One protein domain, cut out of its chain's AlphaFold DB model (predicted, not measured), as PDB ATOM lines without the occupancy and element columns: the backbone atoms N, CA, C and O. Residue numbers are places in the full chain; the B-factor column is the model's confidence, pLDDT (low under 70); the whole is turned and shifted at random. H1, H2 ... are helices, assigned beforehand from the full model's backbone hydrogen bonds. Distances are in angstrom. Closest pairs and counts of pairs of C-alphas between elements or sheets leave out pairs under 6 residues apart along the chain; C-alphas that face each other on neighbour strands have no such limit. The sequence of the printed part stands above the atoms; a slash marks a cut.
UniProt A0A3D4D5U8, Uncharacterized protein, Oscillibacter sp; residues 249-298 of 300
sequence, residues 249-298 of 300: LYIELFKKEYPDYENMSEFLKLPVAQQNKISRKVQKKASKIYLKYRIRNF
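What this domain is: This is residues 249 to 298 of the 300 residues of an uncharacterized protein of Oscillibacter sp (UniProt A0A3D4D5U8). One long helix, H3, makes the long side of a flat, loose hook; the short helix H2 makes a corner with its last residues near the first residues of H3, and the short helix H1, joined to the other end of H2, lies back over H3 and packs on its residues 279 to 290. Residues 291 to 298, of which 291 to 296 belong to H3, stick out beyond H1, and residues 268 to 274 stand free at the corner. The printed part has 50 residues with three named helices, H1, H2 and H3 in that order along the chain, and no named strand; the class is all helix. The whole is loose, with a radius of gyration of the C-alphas of 13.0 A, and the C-alphas span 41 by 22 by 9 A.

Where its parts are: H3, the longest helix, holds residues 272 to 296 and measures 35.9 A from first to last C-alpha. It begins at C-alpha 272, at (229.945, 230.945, 224.966), and ends at C-alpha 296, at (200.534, 228.126, 204.537). Before it comes H2, residues 261 to 269, 12.3 A long. H1 holds residues 249 to 257 and is also 12.3 A long; C-alpha 249 is at (216.564, 229.862, 207.108).

How they stand to each other: H3 touches H1 with residues 279 to 290 alone. Their closest C-alphas, those of Tyr 250 and Ala 286, are 5.2 A apart. The two helices run opposite ways at a steep tilt of 52 degrees, with their centres 9.7 A apart. H2 and H3 are close but not clearly touching, with 2 pairs of C-alphas within 8 A. The closest C-alphas of this pair, those of Phe 267 and Gln 275, are 6.8 A apart. H2 and H3 run opposite ways at a steep tilt of 61 degrees, and their centres are 19.8 A apart. H1 and H2 are near each other, with 5 pairs of C-alphas within 10 A. In H1, H2 and H3 every O i to N i+4 pair is within hydrogen-bond range.

The domain as a whole: The two C-alphas farthest apart, those of Lys 269 and Phe 298, are 41.3 A apart, while the first and last printed C-alphas, those of Leu 249 and Phe 298, are 18.5 A apart. Without the stretches that stand free, the body has 35 residues and spans 29 by 17 by 9 A. The printed part has no cut. The links from H1 to H2 and from H2 to H3 are tight, with 3 and 2 residues between the helices. The mean pLDDT of the printed part is 84.1, and residues 261 and 298 are under 70.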
ATOM      1  N   LEU A 249     217.115 228.652 206.487       86.50
ATOM      2  CA  LEU A 249     216.564 229.862 207.108       86.50
ATOM      3  C   LEU A 249     217.398 230.334 208.299       86.50
ATOM      4  O   LEU A 249     217.547 231.537 208.504       86.50
ATOM      5  N   TYR A 250     217.922 229.410 209.107       86.44
ATOM      6  CA  TYR A 250     218.820 229.765 210.200       86.44
ATOM      7  C   TYR A 250     220.095 230.428 209.673       86.44
ATOM      8  O   TYR A 250     220.416 231.525 210.123       86.44
ATOM      9  N   ILE A 251     220.775 229.808 208.705       84.12
ATOM     10  CA  ILE A 251     222.014 230.323 208.108       84.12
ATOM     11  C   ILE A 251     221.768 231.684 207.451       84.12
ATOM     12  O   ILE A 251     222.536 232.613 207.680       84.12
ATOM     13  N   GLU A 252     220.689 231.835 206.684       87.56
ATOM     14  CA  GLU A 252     220.326 233.091 206.021       87.56
ATOM     15  C   GLU A 252     220.094 234.223 207.034       87.56
ATOM     16  O   GLU A 252     220.645 235.316 206.904       87.56
ATOM     17  N   LEU A 253     219.321 233.958 208.092       88.88
ATOM     18  CA  LEU A 253     219.080 234.937 209.151       88.88
ATOM     19  C   LEU A 253     220.347 235.261 209.937       88.88
ATOM     20  O   LEU A 253     220.530 236.412 210.330       88.88
ATOM     21  N   PHE A 254     221.200 234.265 210.171       86.44
ATOM     22  CA  PHE A 254     222.455 234.445 210.884       86.44
ATOM     23  C   PHE A 254     223.427 235.307 210.072       86.44
ATOM     24  O   PHE A 254     223.930 236.295 210.596       86.44
ATOM     25  N   LYS A 255     223.594 235.017 208.773       85.38
ATOM     26  CA  LYS A 255     224.372 235.841 207.830       85.38
ATOM     27  C   LYS A 255     223.828 237.264 207.733       85.38
ATOM     28  O   LYS A 255     224.594 238.210 207.654       85.38
ATOM     29  N   LYS A 256     222.508 237.451 207.789       86.69
ATOM     30  CA  LYS A 256     221.911 238.793 207.803       86.69
ATOM     31  C   LYS A 256     222.226 239.578 209.082       86.69
ATOM     32  O   LYS A 256     222.324 240.800 209.029       86.69
ATOM     33  N   GLU A 257     222.318 238.904 210.227       82.94
ATOM     34  CA  GLU A 257     222.675 239.540 211.502       82.94
ATOM     35  C   GLU A 257     224.194 239.762 211.637       82.94
ATOM     36  O   GLU A 257     224.597 240.698 212.321       82.94
ATOM     37  N   TYR A 258     225.017 238.967 210.942       82.12
ATOM     38  CA  TYR A 258     226.482 239.045 210.936       82.12
ATOM     39  C   TYR A 258     227.034 238.894 209.500       82.12
ATOM     40  O   TYR A 258     227.492 237.809 209.136       82.12
ATOM     41  N   PRO A 259     226.955 239.949 208.666       75.06
ATOM     42  CA  PRO A 259     227.216 239.852 207.223       75.06
ATOM     43  C   PRO A 259     228.693 239.698 206.852       75.06
ATOM     44  O   PRO A 259     228.996 239.062 205.846       75.06
ATOM     45  N   ASP A 260     229.599 240.219 207.682       81.31
ATOM     46  CA  ASP A 260     231.019 240.338 207.349       81.31
ATOM     47  C   ASP A 260     231.911 239.543 208.307       81.31
ATOM     48  O   ASP A 260     231.550 239.261 209.454       81.31
ATOM     49  N   TYR A 261     233.119 239.216 207.840       65.81
ATOM     50  CA  TYR A 261     234.102 238.433 208.592       65.81
ATOM     51  C   TYR A 261     234.446 239.054 209.954       65.81
ATOM     52  O   TYR A 261     234.594 238.335 210.941       65.81
ATOM     53  N   GLU A 262     234.527 240.384 210.030       70.19
ATOM     54  CA  GLU A 262     234.824 241.103 211.272       70.19
ATOM     55  C   GLU A 262     233.703 240.927 212.307       70.19
ATOM     56  O   GLU A 262     233.975 240.537 213.441       70.19
ATOM     57  N   ASN A 263     232.439 241.036 211.885       74.00
ATOM     58  CA  ASN A 263     231.267 240.763 212.724       74.00
ATOM     59  C   ASN A 263     231.221 239.301 213.205       74.00
ATOM     60  O   ASN A 263     230.857 239.027 214.350       74.00
ATOM     61  N   MET A 264     231.608 238.343 212.354       78.38
ATOM     62  CA  MET A 264     231.709 236.930 212.741       78.38
ATOM     63  C   MET A 264     232.845 236.696 213.744       78.38
ATOM     64  O   MET A 264     232.665 235.987 214.732       78.38
ATOM     65  N   SER A 265     234.000 237.321 213.525       80.50
ATOM     66  CA  SER A 265     235.146 237.272 214.437       80.50
ATOM     67  C   SER A 265     234.795 237.868 215.801       80.50
ATOM     68  O   SER A 265     235.088 237.267 216.832       80.50
ATOM     69  N   GLU A 266     234.093 239.001 215.832       81.88
ATOM     70  CA  GLU A 266     233.579 239.592 217.069       81.88
ATOM     71  C   GLU A 266     232.562 238.691 217.769       81.88
ATOM     72  O   GLU A 266     232.659 238.492 218.981       81.88
ATOM     73  N   PHE A 267     231.642 238.075 217.023       83.38
ATOM     74  CA  PHE A 267     230.713 237.091 217.573       83.38
ATOM     75  C   PHE A 267     231.450 235.918 218.235       83.38
ATOM     76  O   PHE A 267     231.115 235.534 219.358       83.38
ATOM     77  N   LEU A 268     232.476 235.374 217.576       84.06
ATOM     78  CA  LEU A 268     233.271 234.254 218.091       84.06
ATOM     79  C   LEU A 268     234.111 234.633 219.322       84.06
ATOM     80  O   LEU A 268     234.436 233.757 220.123       84.06
ATOM     81  N   LYS A 269     234.419 235.923 219.512       88.44
ATOM     82  CA  LYS A 269     235.080 236.448 220.720       88.44
ATOM     83  C   LYS A 269     234.133 236.591 221.917       88.44
ATOM     84  O   LYS A 269     234.606 236.731 223.044       88.44
ATOM     85  N   LEU A 270     232.811 236.563 221.715       87.44
ATOM     86  CA  LEU A 270     231.851 236.651 222.819       87.44
ATOM     87  C   LEU A 270     231.952 235.421 223.736       87.44
ATOM     88  O   LEU A 270     232.242 234.321 223.267       87.44
ATOM     89  N   PRO A 271     231.615 235.539 225.033       92.81
ATOM     90  CA  PRO A 271     231.476 234.377 225.901       92.81
ATOM     91  C   PRO A 271     230.487 233.354 225.325       92.81
ATOM     92  O   PRO A 271     229.418 233.726 224.834       92.81
ATOM     93  N   VAL A 272     230.777 232.058 225.480       86.56
ATOM     94  CA  VAL A 272     229.945 230.945 224.966       86.56
ATOM     95  C   VAL A 272     228.463 231.089 225.348       86.56
ATOM     96  O   VAL A 272     227.569 230.816 224.548       86.56
ATOM     97  N   ALA A 273     228.166 231.578 226.554       89.31
ATOM     98  CA  ALA A 273     226.793 231.824 226.995       89.31
ATOM     99  C   ALA A 273     226.061 232.879 226.139       89.31
ATOM    100  O   ALA A 273     224.871 232.728 225.848       89.31
ATOM    101  N   GLN A 274     226.762 233.935 225.720       87.38
ATOM    102  CA  GLN A 274     226.214 234.981 224.860       87.38
ATOM    103  C   GLN A 274     226.058 234.486 223.420       87.38
ATOM    104  O   GLN A 274     224.986 234.680 222.843       87.38
ATOM    105  N   GLN A 275     227.048 233.756 222.893       85.56
ATOM    106  CA  GLN A 275     226.947 233.097 221.584       85.56
ATOM    107  C   GLN A 275     225.717 232.180 221.517       85.56
ATOM    108  O   GLN A 275     224.876 232.307 220.626       85.56
ATOM    109  N   ASN A 276     225.532 231.335 222.535       85.38
ATOM    110  CA  ASN A 276     224.373 230.451 222.652       85.38
ATOM    111  C   ASN A 276     223.049 231.221 222.734       85.38
ATOM    112  O   ASN A 276     222.042 230.798 222.165       85.38
ATOM    113  N   LYS A 277     223.016 232.355 223.444       88.88
ATOM    114  CA  LYS A 277     221.816 233.198 223.543       88.88
ATOM    115  C   LYS A 277     221.428 233.778 222.180       88.88
ATOM    116  O   LYS A 277     220.243 233.764 221.839       88.88
ATOM    117  N   ILE A 278     222.407 234.258 221.416       86.50
ATOM    118  CA  ILE A 278     222.220 234.807 220.068       86.50
ATOM    119  C   ILE A 278     221.777 233.701 219.108       86.50
ATOM    120  O   ILE A 278     220.717 233.821 218.499       86.50
ATOM    121  N   SER A 279     222.501 232.579 219.062       85.00
ATOM    122  CA  SER A 279     222.146 231.428 218.223       85.00
ATOM    123  C   SER A 279     220.717 230.943 218.504       85.00
ATOM    124  O   SER A 279     219.905 230.835 217.585       85.00
ATOM    125  N   ARG A 280     220.320 230.799 219.779       87.12
ATOM    126  CA  ARG A 280     218.935 230.444 220.154       87.12
ATOM    127  C   ARG A 280     217.905 231.477 219.697       87.12
ATOM    128  O   ARG A 280     216.771 231.110 219.387       87.12
ATOM    129  N   LYS A 281     218.245 232.770 219.692       89.38
ATOM    130  CA  LYS A 281     217.349 233.837 219.219       89.38
ATOM    131  C   LYS A 281     217.120 233.714 217.711       89.38
ATOM    132  O   LYS A 281     215.963 233.732 217.283       89.38
ATOM    133  N   VAL A 282     218.190 233.527 216.940       88.19
ATOM    134  CA  VAL A 282     218.127 233.323 215.485       88.19
ATOM    135  C   VAL A 282     217.375 232.034 215.158       88.19
ATOM    136  O   VAL A 282     216.437 232.058 214.364       88.19
ATOM    137  N   GLN A 283     217.665 230.940 215.865       87.44
ATOM    138  CA  GLN A 283     216.959 229.667 215.720       87.44
ATOM    139  C   GLN A 283     215.455 229.811 215.973       87.44
ATOM    140  O   GLN A 283     214.649 229.384 215.151       87.44
ATOM    141  N   LYS A 284     215.040 230.492 217.053       88.38
ATOM    142  CA  LYS A 284     213.614 230.759 217.324       88.38
ATOM    143  C   LYS A 284     212.946 231.559 216.202       88.38
ATOM    144  O   LYS A 284     211.772 231.327 215.904       88.38
ATOM    145  N   LYS A 285     213.658 232.512 215.598       90.00
ATOM    146  CA  LYS A 285     213.160 233.318 214.476       90.00
ATOM    147  C   LYS A 285     212.998 232.460 213.217       90.00
ATOM    148  O   LYS A 285     211.917 232.480 212.630       90.00
ATOM    149  N   ALA A 286     214.004 231.650 212.884       87.75
ATOM    150  CA  ALA A 286     213.961 230.686 211.786       87.75
ATOM    151  C   ALA A 286     212.786 229.708 211.946       87.75
ATOM    152  O   ALA A 286     211.955 229.585 211.049       87.75
ATOM    153  N   SER A 287     212.630 229.100 213.129       86.69
ATOM    154  CA  SER A 287     211.534 228.165 213.410       86.69
ATOM    155  C   SER A 287     210.151 228.807 213.278       86.69
ATOM    156  O   SER A 287     209.231 228.166 212.776       86.69
ATOM    157  N   LYS A 288     209.978 230.073 213.691       89.69
ATOM    158  CA  LYS A 288     208.705 230.796 213.513       89.69
ATOM    159  C   LYS A 288     208.378 231.030 212.038       89.69
ATOM    160  O   LYS A 288     207.221 230.884 211.652       89.69
ATOM    161  N   ILE A 289     209.370 231.411 211.232       90.06
ATOM    162  CA  ILE A 289     209.196 231.625 209.788       90.06
ATOM    163  C   ILE A 289     208.850 230.301 209.106       90.06
ATOM    164  O   ILE A 289     207.844 230.222 208.402       90.06
ATOM    165  N   TYR A 290     209.612 229.250 209.401       87.50
ATOM    166  CA  TYR A 290     209.375 227.912 208.872       87.50
ATOM    167  C   TYR A 290     207.990 227.366 209.255       87.50
ATOM    168  O   TYR A 290     207.268 226.852 208.405       87.50
ATOM    169  N   LEU A 291     207.557 227.542 210.508       86.00
ATOM    170  CA  LEU A 291     206.223 227.123 210.942       86.00
ATOM    171  C   LEU A 291     205.115 227.832 210.149       86.00
ATOM    172  O   LEU A 291     204.172 227.177 209.710       86.00
ATOM    173  N   LYS A 292     205.237 229.149 209.924       87.50
ATOM    174  CA  LYS A 292     204.285 229.907 209.089       87.50
ATOM    175  C   LYS A 292     204.261 229.395 207.649       87.50
ATOM    176  O   LYS A 292     203.179 229.227 207.093       87.50
ATOM    177  N   TYR A 293     205.431 229.129 207.067       85.75
ATOM    178  CA  TYR A 293     205.556 228.537 205.734       85.75
ATOM    179  C   TYR A 293     204.853 227.176 205.663       85.75
ATOM    180  O   TYR A 293     204.031 226.952 204.777       85.75
ATOM    181  N   ARG A 294     205.104 226.296 206.640       81.06
ATOM    182  CA  ARG A 294     204.509 224.957 206.694       81.06
ATOM    183  C   ARG A 294     202.990 225.009 206.812       81.06
ATOM    184  O   ARG A 294     202.322 224.263 206.120       81.06
ATOM    185  N   ILE A 295     202.446 225.897 207.649       81.75
ATOM    186  CA  ILE A 295     200.990 226.088 207.782       81.75
ATOM    187  C   ILE A 295     200.389 226.572 206.456       81.75
ATOM    188  O   ILE A 295     199.380 226.038 206.010       81.75
ATOM    189  N   ARG A 296     201.020 227.556 205.802       80.25
ATOM    190  CA  ARG A 296     200.534 228.126 204.537       80.25
ATOM    191  C   ARG A 296     200.535 227.116 203.386       80.25
ATOM    192  O   ARG A 296     199.669 227.198 202.523       80.25
ATOM    193  N   ASN A 297     201.491 226.193 203.374       75.25
ATOM    194  CA  ASN A 297     201.622 225.173 202.334       75.25
ATOM    195  C   ASN A 297     201.080 223.801 202.755       75.25
ATOM    196  O   ASN A 297     201.246 222.847 202.014       75.25
ATOM    197  N   PHE A 298     200.426 223.684 203.915       59.72
ATOM    198  CA  PHE A 298     199.857 222.414 204.382       59.72
ATOM    199  C   PHE A 298     198.680 221.931 203.517       59.72
ATOM    200  O   PHE A 298     198.389 220.742 203.483       59.72
TER     201      PHE A 298